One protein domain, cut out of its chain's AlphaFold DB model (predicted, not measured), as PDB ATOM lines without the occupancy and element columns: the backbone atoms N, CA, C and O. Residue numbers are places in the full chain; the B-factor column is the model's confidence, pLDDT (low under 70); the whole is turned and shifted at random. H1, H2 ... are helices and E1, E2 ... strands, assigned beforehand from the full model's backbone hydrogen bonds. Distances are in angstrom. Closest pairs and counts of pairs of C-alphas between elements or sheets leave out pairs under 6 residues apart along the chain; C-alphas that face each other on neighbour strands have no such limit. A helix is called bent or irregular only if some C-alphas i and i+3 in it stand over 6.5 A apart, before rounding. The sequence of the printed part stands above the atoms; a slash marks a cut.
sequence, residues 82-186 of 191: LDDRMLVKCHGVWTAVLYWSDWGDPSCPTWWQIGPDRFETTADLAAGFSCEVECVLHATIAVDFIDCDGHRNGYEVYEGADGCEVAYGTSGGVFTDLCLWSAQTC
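This is residues 82 to 186 of the 191 residues of an uncharacterized protein of Deltaproteobacteria bacterium HGW-Deltaproteobacteria-14 (UniProt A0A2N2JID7). One antiparallel sheet is folded back on itself into two leaves, E4 E3 E2 E1 and E6 E7 E8, only partly face to face, with the long, bent strand E5 as the hinge. The sheet curls round the short helix H1, H2 only grazes the sheet on the second leaf, and the turns at Ser 107 and Cys 148 mark the two ends of the shape. The printed part has 105 residues, with two named helices and eight named strands in the order E1 E2 E3 E4 H1 E5 E6 E7 E8 H2; the class is mixed, helices and strands. The sheet's order is E4 E3 E2 E1 E5 E6 E7 E8, all antiparallel. The whole is only just compact, close to loose, with a radius of gyration of the C-alphas of 15.4 A, and only just elongated, with spans of 48 by 32 by 29 A.

E1, residues 82 to 90, E2, residues 93 to 102, E3, residues 111 to 114, and E4, residues 117 to 119, form a meander, each strand the antiparallel neighbour of the one before. Within hydrogen-bond range are N 84 and O 99 across E1 and E2, 2.8 A apart, N 113 and O 98 across E2 and E3, 2.8 A apart, and N 112 and O 119 across E3 and E4, 2.8 A apart. H1, residues 122 to 129, is on the sheet; its closest C-alphas to E5, residues 131 to 146, are those of Ala 126 and Val 133, 6.2 A apart. E5 bends by 96 degrees at residue 134, and its pairing is staggered: with E1 over 131 to 138, where N 137 and O 87 are 2.9 A apart, and with E6, residues 152 to 159, over 138 to 146, where N 145 and O 153 are 2.8 A apart. E7, residues 167 to 170, and E8, residues 173 to 175, complete a second meander, E5 E6 E7 E8, with N 156 and O 169 at 2.8 A and N 168 and O 175 at 2.7 A. Between the leaves, the closest C-alphas of E2 and E8, Trp 94 and Val 174, are 6.6 A apart. H2, residues 178 to 185, grazes the sheet with residues 178 to 181. In H1 and H2 every O i to N i+4 pair is within hydrogen-bond range.

E1 begins at C-alpha 82 (36.552, 41.187, 51.171) and is 23.2 A long; E2 is 28.3 A, E5 35.1 A and E6 23.5 A. H2 ends at C-alpha 185 (61.479, 42.364, 31.297).

The C-alphas farthest apart, of Ser 107 and Cys 148, are 49.0 A apart. The printed part has no cut and no long link. Mean pLDDT of the printed part is 90.2; residues 183 to 186 are under 70.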
ATOM      1  N   LEU A  82      35.800  40.919  52.386       92.81
ATOM      2  CA  LEU A  82      36.552  41.187  51.171       92.81
ATOM      3  C   LEU A  82      37.938  41.689  51.583       92.81
ATOM      4  O   LEU A  82      38.047  42.537  52.476       92.81
ATOM      5  N   ASP A  83      38.978  41.191  50.927       92.81
ATOM      6  CA  ASP A  83      40.305  41.782  50.988       92.81
ATOM      7  C   ASP A  83      40.464  42.857  49.904       92.81
ATOM      8  O   ASP A  83      40.242  42.618  48.719       92.81
ATOM      9  N   ASP A  84      40.859  44.059  50.318       93.06
ATOM     10  CA  ASP A  84      41.369  45.095  49.420       93.06
ATOM     11  C   ASP A  84      42.898  45.106  49.494       93.06
ATOM     12  O   ASP A  84      43.482  45.229  50.579       93.06
ATOM     13  N   ARG A  85      43.554  44.957  48.342       92.75
ATOM     14  CA  ARG A  85      45.014  44.953  48.255       92.75
ATOM     15  C   ARG A  85      45.524  46.372  48.061       92.75
ATOM     16  O   ARG A  85      45.236  47.033  47.068       92.75
ATOM     17  N   MET A  86      46.387  46.786  48.974       95.38
ATOM     18  CA  MET A  86      47.031  48.092  48.975       95.38
ATOM     19  C   MET A  86      48.546  47.967  49.032       95.38
ATOM     20  O   MET A  86      49.094  46.905  49.343       95.38
ATOM     21  N   LEU A  87      49.229  49.078  48.777       96.44
ATOM     22  CA  LEU A  87      50.659  49.218  49.016       96.44
ATOM     23  C   LEU A  87      50.911  50.242  50.116       96.44
ATOM     24  O   LEU A  87      50.335  51.328  50.122       96.44
ATOM     25  N   VAL A  88      51.824  49.907  51.021       95.94
ATOM     26  CA  VAL A  88      52.366  50.838  52.015       95.94
ATOM     27  C   VAL A  88      53.886  50.741  51.996       95.94
ATOM     28  O   VAL A  88      54.445  49.696  51.657       95.94
ATOM     29  N   LYS A  89      54.588  51.813  52.354       94.62
ATOM     30  CA  LYS A  89      56.054  51.800  52.381       94.62
ATOM     31  C   LYS A  89      56.537  51.370  53.763       94.62
ATOM     32  O   LYS A  89      56.370  52.111  54.721       94.62
ATOM     33  N   CYS A  90      57.133  50.189  53.884       94.38
ATOM     34  CA  CYS A  90      57.727  49.695  55.130       94.38
ATOM     35  C   CYS A  90      59.240  49.590  54.950       94.38
ATOM     36  O   CYS A  90      59.710  49.042  53.955       94.38
ATOM     37  N   HIS A  91      60.020  50.153  55.878       93.50
ATOM     38  CA  HIS A  91      61.488  50.195  55.772       93.50
ATOM     39  C   HIS A  91      62.009  50.744  54.422       93.50
ATOM     40  O   HIS A  91      63.042  50.308  53.915       93.50
ATOM     41  N   GLY A  92      61.287  51.697  53.824       90.50
ATOM     42  CA  GLY A  92      61.628  52.287  52.525       90.50
ATOM     43  C   GLY A  92      61.246  51.450  51.297       90.50
ATOM     44  O   GLY A  92      61.506  51.893  50.180       90.50
ATOM     45  N   VAL A  93      60.606  50.289  51.472       91.75
ATOM     46  CA  VAL A  93      60.193  49.381  50.390       91.75
ATOM     47  C   VAL A  93      58.670  49.286  50.326       91.75
ATOM     48  O   VAL A  93      57.999  49.150  51.350       91.75
ATOM     49  N   TRP A  94      58.109  49.335  49.116       94.44
ATOM     50  CA  TRP A  94      56.681  49.102  48.912       94.44
ATOM     51  C   TRP A  94      56.314  47.661  49.260       94.44
ATOM     52  O   TRP A  94      56.864  46.711  48.708       94.44
ATOM     53  N   THR A  95      55.377  47.516  50.185       94.88
ATOM     54  CA  THR A  95      54.925  46.244  50.739       94.88
ATOM     55  C   THR A  95      53.428  46.116  50.513       94.88
ATOM     56  O   THR A  95      52.675  47.051  50.789       94.88
ATOM     57  N   ALA A  96      53.001  44.959  50.007       93.88
ATOM     58  CA  ALA A  96      51.588  44.654  49.850       93.88
ATOM     59  C   ALA A  96      50.943  44.405  51.214       93.88
ATOM     60  O   ALA A  96      51.453  43.624  52.021       93.88
ATOM     61  N   VAL A  97      49.810  45.055  51.442       95.50
ATOM     62  CA  VAL A  97      48.992  44.909  52.645       95.50
ATOM     63  C   VAL A  97      47.576  44.577  52.209       95.50
ATOM     64  O   VAL A  97      47.072  45.159  51.249       95.50
ATOM     65  N   LEU A  98      46.940  43.641  52.903       95.88
ATOM     66  CA  LEU A  98      45.520  43.358  52.722       95.88
ATOM     67  C   LEU A  98      44.732  44.089  53.800       95.88
ATOM     68  O   LEU A  98      45.069  43.998  54.982       95.88
ATOM     69  N   TYR A  99      43.682  44.792  53.403       95.00
ATOM     70  CA  TYR A  99      42.684  45.319  54.321       95.00
ATOM     71  C   TYR A  99      41.405  44.532  54.182       95.00
ATOM     72  O   TYR A  99      40.774  44.494  53.129       95.00
ATOM     73  N   TRP A 100      41.029  43.910  55.280       94.94
ATOM     74  CA  TRP A 100      39.857  43.082  55.371       94.94
ATOM     75  C   TRP A 100      38.721  43.924  55.907       94.94
ATOM     76  O   TRP A 100      38.774  44.454  57.021       94.94
ATOM     77  N   SER A 101      37.683  44.046  55.097       93.31
ATOM     78  CA  SER A 101      36.451  44.708  55.488       93.31
ATOM     79  C   SER A 101      35.261  43.923  54.978       93.31
ATOM     80  O   SER A 101      35.345  43.199  53.988       93.31
ATOM     81  N   ASP A 102      34.156  44.010  55.700       93.19
ATOM     82  CA  ASP A 102      32.924  43.385  55.259       93.19
ATOM     83  C   ASP A 102      32.271  44.241  54.169       93.19
ATOM     84  O   ASP A 102      32.164  45.463  54.300       93.19
ATOM     85  N   TRP A 103      31.844  43.606  53.079       87.25
ATOM     86  CA  TRP A 103      31.251  44.318  51.946       87.25
ATOM     87  C   TRP A 103      29.751  44.615  52.124       87.25
ATOM     88  O   TRP A 103      29.190  45.408  51.363       87.25
ATOM     89  N   GLY A 104      29.083  43.982  53.092       88.44
ATOM     90  CA  GLY A 104      27.636  44.039  53.317       88.44
ATOM     91  C   GLY A 104      27.196  44.613  54.672       88.44
ATOM     92  O   GLY A 104      26.065  45.092  54.772       88.44
ATOM     93  N   ASP A 105      28.052  44.604  55.695       89.50
ATOM     94  CA  ASP A 105      27.753  45.031  57.064       89.50
ATOM     95  C   ASP A 105      28.926  45.812  57.704       89.50
ATOM     96  O   ASP A 105      29.912  45.223  58.148       89.50
ATOM     97  N   PRO A 106      28.813  47.145  57.859       86.56
ATOM     98  CA  PRO A 106      29.869  47.969  58.449       86.56
ATOM     99  C   PRO A 106      30.060  47.763  59.962       86.56
ATOM    100  O   PRO A 106      30.945  48.387  60.547       86.56
ATOM    101  N   SER A 107      29.222  46.961  60.631       89.75
ATOM    102  CA  SER A 107      29.409  46.608  62.044       89.75
ATOM    103  C   SER A 107      30.441  45.499  62.257       89.75
ATOM    104  O   SER A 107      30.939  45.334  63.374       89.75
ATOM    105  N   CYS A 108      30.784  44.766  61.196       91.44
ATOM    106  CA  CYS A 108      31.857  43.789  61.212       91.44
ATOM    107  C   CYS A 108      33.215  44.486  61.413       91.44
ATOM    108  O   CYS A 108      33.482  45.506  60.774       91.44
ATOM    109  N   PRO A 109      34.084  43.962  62.299       92.50
ATOM    110  CA  PRO A 109      35.395  44.554  62.541       92.50
ATOM    111  C   PRO A 109      36.243  44.499  61.274       92.50
ATOM    112  O   PRO A 109      36.170  43.514  60.541       92.50
ATOM    113  N   THR A 110      37.054  45.528  61.048       94.12
ATOM    114  CA  THR A 110      38.026  45.573  59.953       94.12
ATOM    115  C   THR A 110      39.436  45.391  60.497       94.12
ATOM    116  O   THR A 110      39.700  45.696  61.659       94.12
ATOM    117  N   TRP A 111      40.347  44.873  59.678       95.38
ATOM    118  CA  TRP A 111      41.749  44.703  60.067       95.38
ATOM    119  C   TRP A 111      42.676  44.747  58.857       95.38
ATOM    120  O   TRP A 111      42.258  44.625  57.708       95.38
ATOM    121  N   TRP A 112      43.961  44.904  59.133       95.06
ATOM    122  CA  TRP A 112      45.050  44.928  58.167       95.06
ATOM    123  C   TRP A 112      45.908  43.678  58.323       95.06
ATOM    124  O   TRP A 112      45.994  43.107  59.413       95.06
ATOM    125  N   GLN A 113      46.566  43.263  57.247       95.56
ATOM    126  CA  GLN A 113      47.414  42.080  57.246       95.56
ATOM    127  C   GLN A 113      48.646  42.254  56.355       95.56
ATOM    128  O   GLN A 113      48.529  42.635  55.189       95.56
ATOM    129  N   ILE A 114      49.816  41.897  56.894       93.81
ATOM    130  CA  ILE A 114      51.066  41.714  56.143       93.81
ATOM    131  C   ILE A 114      51.534  40.282  56.370       93.81
ATOM    132  O   ILE A 114      51.887  39.906  57.486       93.81
ATOM    133  N   GLY A 115      51.540  39.467  55.314       90.44
ATOM    134  CA  GLY A 115      51.869  38.047  55.444       90.44
ATOM    135  C   GLY A 115      50.951  37.354  56.469       90.44
ATOM    136  O   GLY A 115      49.733  37.424  56.317       90.44
ATOM    137  N   PRO A 116      51.487  36.672  57.499       92.00
ATOM    138  CA  PRO A 116      50.673  36.034  58.536       92.00
ATOM    139  C   PRO A 116      50.211  36.992  59.650       92.00
ATOM    140  O   PRO A 116      49.374  36.602  60.462       92.00
ATOM    141  N   ASP A 117      50.753  38.211  59.719       94.56
ATOM    142  CA  ASP A 117      50.554  39.121  60.846       94.56
ATOM    143  C   ASP A 117      49.335  40.023  60.641       94.56
ATOM    144  O   ASP A 117      49.179  40.650  59.589       94.56
ATOM    145  N   ARG A 118      48.483  40.107  61.670       94.12
ATOM    146  CA  ARG A 118      47.227  40.871  61.681       94.12
ATOM    147  C   ARG A 118      47.319  42.090  62.600       94.12
ATOM    148  O   ARG A 118      47.848  42.003  63.706       94.12
ATOM    149  N   PHE A 119      46.718  43.195  62.162       94.75
ATOM    150  CA  PHE A 119      46.695  44.479  62.861       94.75
ATOM    151  C   PHE A 119      45.287  45.072  62.852       94.75
ATOM    152  O   PHE A 119      44.677  45.209  61.797       94.75
ATOM    153  N   GLU A 120      44.769  45.474  64.010       94.69
ATOM    154  CA  GLU A 120      43.425  46.071  64.100       94.69
ATOM    155  C   GLU A 120      43.403  47.523  63.596       94.69
ATOM    156  O   GLU A 120      42.370  48.032  63.170       94.69
ATOM    157  N   THR A 121      44.551  48.207  63.620       94.00
ATOM    158  CA  THR A 121      44.666  49.600  63.181       94.00
ATOM    159  C   THR A 121      45.902  49.831  62.314       94.00
ATOM    160  O   THR A 121      46.904  49.121  62.410       94.00
ATOM    161  N   THR A 122      45.874  50.888  61.498       91.88
ATOM    162  CA  THR A 122      47.056  51.342  60.745       91.88
ATOM    163  C   THR A 122      48.179  51.834  61.662       91.88
ATOM    164  O   THR A 122      49.346  51.753  61.292       91.88
ATOM    165  N   ALA A 123      47.866  52.309  62.872       94.50
ATOM    166  CA  ALA A 123      48.878  52.687  63.855       94.50
ATOM    167  C   ALA A 123      49.655  51.463  64.369       94.50
ATOM    168  O   ALA A 123      50.878  51.529  64.502       94.50
ATOM    169  N   ASP A 124      48.968  50.339  64.592       94.50
ATOM    170  CA  ASP A 124      49.608  49.080  64.989       94.50
ATOM    171  C   ASP A 124      50.465  48.515  63.853       94.50
ATOM    172  O   ASP A 124      51.588  48.074  64.093       94.50
ATOM    173  N   LEU A 125      49.976  48.604  62.611       91.62
ATOM    174  CA  LEU A 125      50.734  48.261  61.406       91.62
ATOM    175  C   LEU A 125      52.037  49.076  61.311       91.62
ATOM    176  O   LEU A 125      53.122  48.516  61.142       91.62
ATOM    177  N   ALA A 126      51.938  50.400  61.467       93.88
ATOM    178  CA  ALA A 126      53.081  51.309  61.434       93.88
ATOM    179  C   ALA A 126      54.101  50.988  62.534       93.88
ATOM    180  O   ALA A 126      55.302  50.982  62.274       93.88
ATOM    181  N   ALA A 127      53.637  50.688  63.748       92.25
ATOM    182  CA  ALA A 127      54.505  50.340  64.867       92.25
ATOM    183  C   ALA A 127      55.155  48.954  64.708       92.25
ATOM    184  O   ALA A 127      56.326  48.793  65.048       92.25
ATOM    185  N   GLY A 128      54.417  47.970  64.187       88.38
ATOM    186  CA  GLY A 128      54.880  46.590  64.030       88.38
ATOM    187  C   GLY A 128      55.925  46.423  62.927       88.38
ATOM    188  O   GLY A 128      56.907  45.709  63.120       88.38
ATOM    189  N   PHE A 129      55.747  47.121  61.802       89.06
ATOM    190  CA  PHE A 129      56.573  46.964  60.597       89.06
ATOM    191  C   PHE A 129      57.301  48.244  60.156       89.06
ATOM    192  O   PHE A 129      57.870  48.291  59.068       89.06
ATOM    193  N   SER A 130      57.311  49.293  60.991       91.94
ATOM    194  CA  SER A 130      57.924  50.596  60.666       91.94
ATOM    195  C   SER A 130      57.437  51.162  59.322       91.94
ATOM    196  O   SER A 130      58.239  51.579  58.482       91.94
ATOM    197  N   CYS A 131      56.122  51.119  59.103       93.88
ATOM    198  CA  CYS A 131      55.501  51.538  57.848       93.88
ATOM    199  C   CYS A 131      55.075  53.013  57.855       93.88
ATOM    200  O   CYS A 131      54.573  53.536  58.851       93.88
ATOM    201  N   GLU A 132      55.206  53.660  56.702       92.81
ATOM    202  CA  GLU A 132      54.736  55.010  56.397       92.81
ATOM    203  C   GLU A 132      53.252  54.964  55.997       92.81
ATOM    204  O   GLU A 132      52.888  55.010  54.824       92.81
ATOM    205  N   VAL A 133      52.366  54.845  56.988       91.38
ATOM    206  CA  VAL A 133      50.911  54.696  56.764       91.38
ATOM    207  C   VAL A 133      50.193  55.990  56.363       91.38
ATOM    208  O   VAL A 133      48.982  55.985  56.167       91.38
ATOM    209  N   GLU A 134      50.916  57.104  56.235       91.69
ATOM    210  CA  GLU A 134      50.368  58.346  55.674       91.69
ATOM    211  C   GLU A 134      50.145  58.234  54.157       91.69
ATOM    212  O   GLU A 134      49.251  58.886  53.623       91.69
ATOM    213  N   CYS A 135      50.907  57.364  53.481       93.06
ATOM    214  CA  CYS A 135      50.783  57.086  52.053       93.06
ATOM    215  C   CYS A 135      50.410  55.630  51.793       93.06
ATOM    216  O   CYS A 135      51.204  54.833  51.294       93.06
ATOM    217  N   VAL A 136      49.163  55.302  52.123       95.75
ATOM    218  CA  VAL A 136      48.531  54.070  51.653       95.75
ATOM    219  C   VAL A 136      48.084  54.276  50.209       95.75
ATOM    220  O   VAL A 136      47.367  55.233  49.908       95.75
ATOM    221  N   LEU A 137      48.524  53.389  49.318       97.12
ATOM    222  CA  LEU A 137      48.163  53.415  47.907       97.12
ATOM    223  C   LEU A 137      47.148  52.314  47.602       97.12
ATOM    224  O   LEU A 137      47.371  51.149  47.940       97.12
ATOM    225  N   HIS A 138      46.077  52.674  46.908       95.75
ATOM    226  CA  HIS A 138      45.055  51.747  46.430       95.75
ATOM    227  C   HIS A 138      45.233  51.501  44.938       95.75
ATOM    228  O   HIS A 138      45.612  52.414  44.203       95.75
ATOM    229  N   ALA A 139      44.927  50.290  44.478       94.69
ATOM    230  CA  ALA A 139      44.888  50.004  43.050       94.69
ATOM    231  C   ALA A 139      43.760  50.814  42.383       94.69
ATOM    232  O   ALA A 139      42.592  50.694  42.758       94.69
ATOM    233  N   THR A 140      44.091  51.636  41.387       94.75
ATOM    234  CA  THR A 140      43.119  52.486  40.674       94.75
ATOM    235  C   THR A 140      42.906  52.063  39.227       94.75
ATOM    236  O   THR A 140      41.794  52.163  38.704       94.75
ATOM    237  N   ILE A 141      43.955  51.573  38.566       93.81
ATOM    238  CA  ILE A 141      43.928  51.171  37.157       93.81
ATOM    239  C   ILE A 141      44.647  49.836  37.015       93.81
ATOM    240  O   ILE A 141      45.749  49.677  37.520       93.81
ATOM    241  N   ALA A 142      44.063  48.910  36.259       94.00
ATOM    242  CA  ALA A 142      44.740  47.701  35.808       94.00
ATOM    243  C   ALA A 142      44.883  47.734  34.284       94.00
ATOM    244  O   ALA A 142      43.914  47.976  33.557       94.00
ATOM    245  N   VAL A 143      46.098  47.495  33.800       92.00
ATOM    246  CA  VAL A 143      46.436  47.408  32.381       92.00
ATOM    247  C   VAL A 143      46.919  45.999  32.093       92.00
ATOM    248  O   VAL A 143      47.841  45.508  32.734       92.00
ATOM    249  N   ASP A 144      46.319  45.370  31.092       91.19
ATOM    250  CA  ASP A 144      46.662  44.025  30.641       91.19
ATOM    251  C   ASP A 144      46.878  44.053  29.122       91.19
ATOM    252  O   ASP A 144      46.150  44.729  28.386       91.19
ATOM    253  N   PHE A 145      47.912  43.366  28.651       86.12
ATOM    254  CA  PHE A 145      48.303  43.295  27.252       86.12
ATOM    255  C   PHE A 145      48.941  41.944  26.915       86.12
ATOM    256  O   PHE A 145      49.389  41.193  27.776       86.12
ATOM    257  N   ILE A 146      48.989  41.628  25.622       83.19
ATOM    258  CA  ILE A 146      49.669  40.440  25.097       83.19
ATOM    259  C   ILE A 146      50.941  40.911  24.397       83.19
ATOM    260  O   ILE A 146      50.876  41.808  23.553       83.19
ATOM    261  N   ASP A 147      52.084  40.338  24.762       77.62
ATOM    262  CA  ASP A 147      53.364  40.649  24.124       77.62
ATOM    263  C   ASP A 147      53.502  39.992  22.735       77.62
ATOM    264  O   ASP A 147      52.620  39.275  22.254       77.62
ATOM    265  N   CYS A 148      54.616  40.258  22.050       73.81
ATOM    266  CA  CYS A 148      54.868  39.719  20.711       73.81
ATOM    267  C   CYS A 148      55.024  38.190  20.673       73.81
ATOM    268  O   CYS A 148      54.798  37.594  19.618       73.81
ATOM    269  N   ASP A 149      55.380  37.567  21.796       78.69
ATOM    270  CA  ASP A 149      55.518  36.116  21.941       78.69
ATOM    271  C   ASP A 149      54.196  35.445  22.360       78.69
ATOM    272  O   ASP A 149      54.102  34.218  22.431       78.69
ATOM    273  N   GLY A 150      53.140  36.236  22.573       78.94
ATOM    274  CA  GLY A 150      51.817  35.761  22.952       78.94
ATOM    275  C   GLY A 150      51.623  35.589  24.459       78.94
ATOM    276  O   GLY A 150      50.600  35.027  24.863       78.94
ATOM    277  N   HIS A 151      52.549  36.061  25.299       80.56
ATOM    278  CA  HIS A 151      52.386  36.018  26.750       80.56
ATOM    279  C   HIS A 151      51.545  37.192  27.243       80.56
ATOM    280  O   HIS A 151      51.702  38.337  26.810       80.56
ATOM    281  N   ARG A 152      50.644  36.896  28.183       82.81
ATOM    282  CA  ARG A 152      49.864  37.910  28.891       82.81
ATOM    283  C   ARG A 152      50.753  38.603  29.922       82.81
ATOM    284  O   ARG A 152      51.356  37.933  30.755       82.81
ATOM    285  N   ASN A 153      50.784  39.925  29.873       85.75
ATOM    286  CA  ASN A 153      51.521  40.792  30.779       85.75
ATOM    287  C   ASN A 153      50.634  41.960  31.208       85.75
ATOM    288  O   ASN A 153      49.612  42.248  30.591       85.75
ATOM    289  N   GLY A 154      51.027  42.655  32.266       89.69
ATOM    290  CA  GLY A 154      50.241  43.769  32.758       89.69
ATOM    291  C   GLY A 154      50.862  44.448  33.959       89.69
ATOM    292  O   GLY A 154      51.863  43.986  34.512       89.69
ATOM    293  N   TYR A 155      50.245  45.556  34.337       92.50
ATOM    294  CA  TYR A 155      50.563  46.275  35.552       92.50
ATOM    295  C   TYR A 155      49.312  46.910  36.151       92.50
ATOM    296  O   TYR A 155      48.350  47.233  35.454       92.50
ATOM    297  N   GLU A 156      49.360  47.125  37.452       95.25
ATOM    298  CA  GLU A 156      48.377  47.868  38.224       95.25
ATOM    299  C   GLU A 156      48.999  49.192  38.658       95.25
ATOM    300  O   GLU A 156      50.157  49.231  39.071       95.25
ATOM    301  N   VAL A 157      48.247  50.280  38.558       95.88
ATOM    302  CA  VAL A 157      48.629  51.593  39.075       95.88
ATOM    303  C   VAL A 157      48.052  51.729  40.474       95.88
ATOM    304  O   VAL A 157      46.856  51.516  40.674       95.88
ATOM    305  N   TYR A 158      48.909  52.091  41.419       96.81
ATOM    306  CA  TYR A 158      48.569  52.328  42.808       96.81
ATOM    307  C   TYR A 158      48.747  53.809  43.130       96.81
ATOM    308  O   TYR A 158      49.838  54.362  42.976       96.81
ATOM    309  N   GLU A 159      47.674  54.440  43.596       96.50
ATOM    310  CA  GLU A 159      47.623  55.872  43.894       96.50
ATOM    311  C   GLU A 159      47.087  56.094  45.312       96.50
ATOM    312  O   GLU A 159      46.256  55.336  45.814       96.50
ATOM    313  N   GLY A 160      47.595  57.132  45.972       94.44
ATOM    314  CA  GLY A 160      47.195  57.529  47.320       94.44
ATOM    315  C   GLY A 160      46.621  58.941  47.347       94.44
ATOM    316  O   GLY A 160      46.229  59.500  46.324       94.44
ATOM    317  N   ALA A 161      46.598  59.537  48.538       91.38
ATOM    318  CA  ALA A 161      46.247  60.943  48.703       91.38
ATOM    319  C   ALA A 161      47.258  61.884  48.010       91.38
ATOM    320  O   ALA A 161      48.377  61.492  47.672       91.38
ATOM    321  N   ASP A 162      46.868  63.150  47.835       91.19
ATOM    322  CA  ASP A 162      47.723  64.180  47.240       91.19
ATOM    323  C   ASP A 162      49.095  64.252  47.935       91.19
ATOM    324  O   ASP A 162      49.190  64.440  49.148       91.19
ATOM    325  N   GLY A 163      50.165  64.153  47.143       89.31
ATOM    326  CA  GLY A 163      51.549  64.184  47.629       89.31
ATOM    327  C   GLY A 163      52.177  62.809  47.860       89.31
ATOM    328  O   GLY A 163      53.392  62.744  48.047       89.31
ATOM    329  N   CYS A 164      51.399  61.726  47.784       93.94
ATOM    330  CA  CYS A 164      51.946  60.376  47.770       93.94
ATOM    331  C   CYS A 164      52.540  60.023  46.404       93.94
ATOM    332  O   CYS A 164      52.054  60.439  45.351       93.94
ATOM    333  N   GLU A 165      53.626  59.256  46.436       94.31
ATOM    334  CA  GLU A 165      54.251  58.698  45.241       94.31
ATOM    335  C   GLU A 165      53.325  57.654  44.598       94.31
ATOM    336  O   GLU A 165      52.655  56.896  45.297       94.31
ATOM    337  N   VAL A 166      53.292  57.620  43.264       94.56
ATOM    338  CA  VAL A 166      52.579  56.583  42.507       94.56
ATOM    339  C   VAL A 166      53.463  55.344  42.421       94.56
ATOM    340  O   VAL A 166      54.672  55.448  42.206       94.56
ATOM    341  N   ALA A 167      52.857  54.169  42.553       95.88
ATOM    342  CA  ALA A 167      53.545  52.899  42.376       95.88
ATOM    343  C   ALA A 167      52.853  52.038  41.316       95.88
ATOM    344  O   ALA A 167      51.671  52.193  41.016       95.88
ATOM    345  N   TYR A 168      53.610  51.106  40.756       94.56
ATOM    346  CA  TYR A 168      53.181  50.203  39.705       94.56
ATOM    347  C   TYR A 168      53.449  48.770  40.142       94.56
ATOM    348  O   TYR A 168      54.607  48.371  40.279       94.56
ATOM    349  N   GLY A 169      52.388  48.002  40.376       92.75
ATOM    350  CA  GLY A 169      52.482  46.573  40.647       92.75
ATOM    351  C   GLY A 169      52.565  45.800  39.339       92.75
ATOM    352  O   GLY A 169      51.718  45.967  38.469       92.75
ATOM    353  N   THR A 170      53.581  44.961  39.179       90.75
ATOM    354  CA  THR A 170      53.799  44.137  37.984       90.75
ATOM    355  C   THR A 170      54.116  42.700  38.393       90.75
ATOM    356  O   THR A 170      54.315  42.398  39.572       90.75
ATOM    357  N   SER A 171      54.219  41.790  37.422       84.44
ATOM    358  CA  SER A 171      54.680  40.417  37.677       84.44
ATOM    359  C   SER A 171      56.108  40.343  38.239       84.44
ATOM    360  O   SER A 171      56.462  39.354  38.875       84.44
ATOM    361  N   GLY A 172      56.922  41.380  38.014       83.88
ATOM    362  CA  GLY A 172      58.300  41.478  38.500       83.88
ATOM    363  C   GLY A 172      58.440  42.144  39.870       83.88
ATOM    364  O   GLY A 172      59.548  42.196  40.397       83.88
ATOM    365  N   GLY A 173      57.351  42.662  40.447       88.94
ATOM    366  CA  GLY A 173      57.358  43.380  41.722       88.94
ATOM    367  C   GLY A 173      56.716  44.762  41.630       88.94
ATOM    368  O   GLY A 173      55.946  45.045  40.716       88.94
ATOM    369  N   VAL A 174      57.019  45.621  42.604       92.50
ATOM    370  CA  VAL A 174      56.487  46.986  42.679       92.50
ATOM    371  C   VAL A 174      57.567  47.990  42.296       92.50
ATOM    372  O   VAL A 174      58.668  47.967  42.846       92.50
ATOM    373  N   PHE A 175      57.230  48.905  41.393       91.25
ATOM    374  CA  PHE A 175      58.134  49.925  40.868       91.25
ATOM    375  C   PHE A 175      57.524  51.312  41.019       91.25
ATOM    376  O   PHE A 175      56.312  51.468  40.967       91.25
ATOM    377  N   THR A 176      58.355  52.337  41.160       91.62
ATOM    378  CA  THR A 176      57.907  53.743  41.136       91.62
ATOM    379  C   THR A 176      57.992  54.353  39.737       91.62
ATOM    380  O   THR A 176      57.484  55.439  39.484       91.62
ATOM    381  N   ASP A 177      58.599  53.617  38.803       89.12
ATOM    382  CA  ASP A 177      58.714  53.971  37.396       89.12
ATOM    383  C   ASP A 177      58.594  52.705  36.532       89.12
ATOM    384  O   ASP A 177      59.391  51.769  36.655       89.12
ATOM    385  N   LEU A 178      57.605  52.675  35.632       85.19
ATOM    386  CA  LEU A 178      57.397  51.576  34.680       85.19
ATOM    387  C   LEU A 178      58.582  51.380  33.723       85.19
ATOM    388  O   LEU A 178      58.778  50.272  33.220       85.19
ATOM    389  N   CYS A 179      59.396  52.410  33.490       84.44
ATOM    390  CA  CYS A 179      60.612  52.302  32.688       84.44
ATOM    391  C   CYS A 179      61.636  51.340  33.305       84.44
ATOM    392  O   CYS A 179      62.383  50.679  32.584       84.44
ATOM    393  N   LEU A 180      61.660  51.214  34.636       81.00
ATOM    394  CA  LEU A 180      62.523  50.243  35.314       81.00
ATOM    395  C   LEU A 180      62.041  48.811  35.078       81.00
ATOM    396  O   LEU A 180      62.856  47.903  34.930       81.00
ATOM    397  N   TRP A 181      60.726  48.612  35.001       79.06
ATOM    398  CA  TRP A 181      60.146  47.300  34.742       79.06
ATOM    399  C   TRP A 181      60.406  46.829  33.309       79.06
ATOM    400  O   TRP A 181      60.808  45.679  33.108       79.06
ATOM    401  N   SER A 182      60.257  47.704  32.308       71.31
ATOM    402  CA  SER A 182      60.558  47.346  30.915       71.31
ATOM    403  C   SER A 182      62.039  47.021  30.716       71.31
ATOM    404  O   SER A 182      62.356  46.038  30.053       71.31
ATOM    405  N   ALA A 183      62.952  47.744  31.370       68.56
ATOM    406  CA  ALA A 183      64.381  47.425  31.344       68.56
ATOM    407  C   ALA A 183      64.712  46.036  31.935       68.56
ATOM    408  O   ALA A 183      65.704  45.429  31.539       68.56
ATOM    409  N   GLN A 184      63.895  45.528  32.866       66.19
ATOM    410  CA  GLN A 184      64.073  44.205  33.477       66.19
ATOM    411  C   GLN A 184      63.372  43.073  32.720       66.19
ATOM    412  O   GLN A 184      63.776  41.921  32.838       66.19
ATOM    413  N   THR A 185      62.312  43.377  31.970       64.38
ATOM    414  CA  THR A 185      61.479  42.364  31.297       64.38
ATOM    415  C   THR A 185      61.718  42.268  29.796       64.38
ATOM    416  O   THR A 185      61.537  41.197  29.217       64.38
ATOM    417  N   CYS A 186      62.184  43.336  29.147       59.19
ATOM    418  CA  CYS A 186      62.538  43.322  27.731       59.19
ATOM    419  C   CYS A 186      63.941  42.738  27.510       59.19
ATOM    420  O   CYS A 186      64.872  43.438  27.120       59.19
TER     421      CYS A 186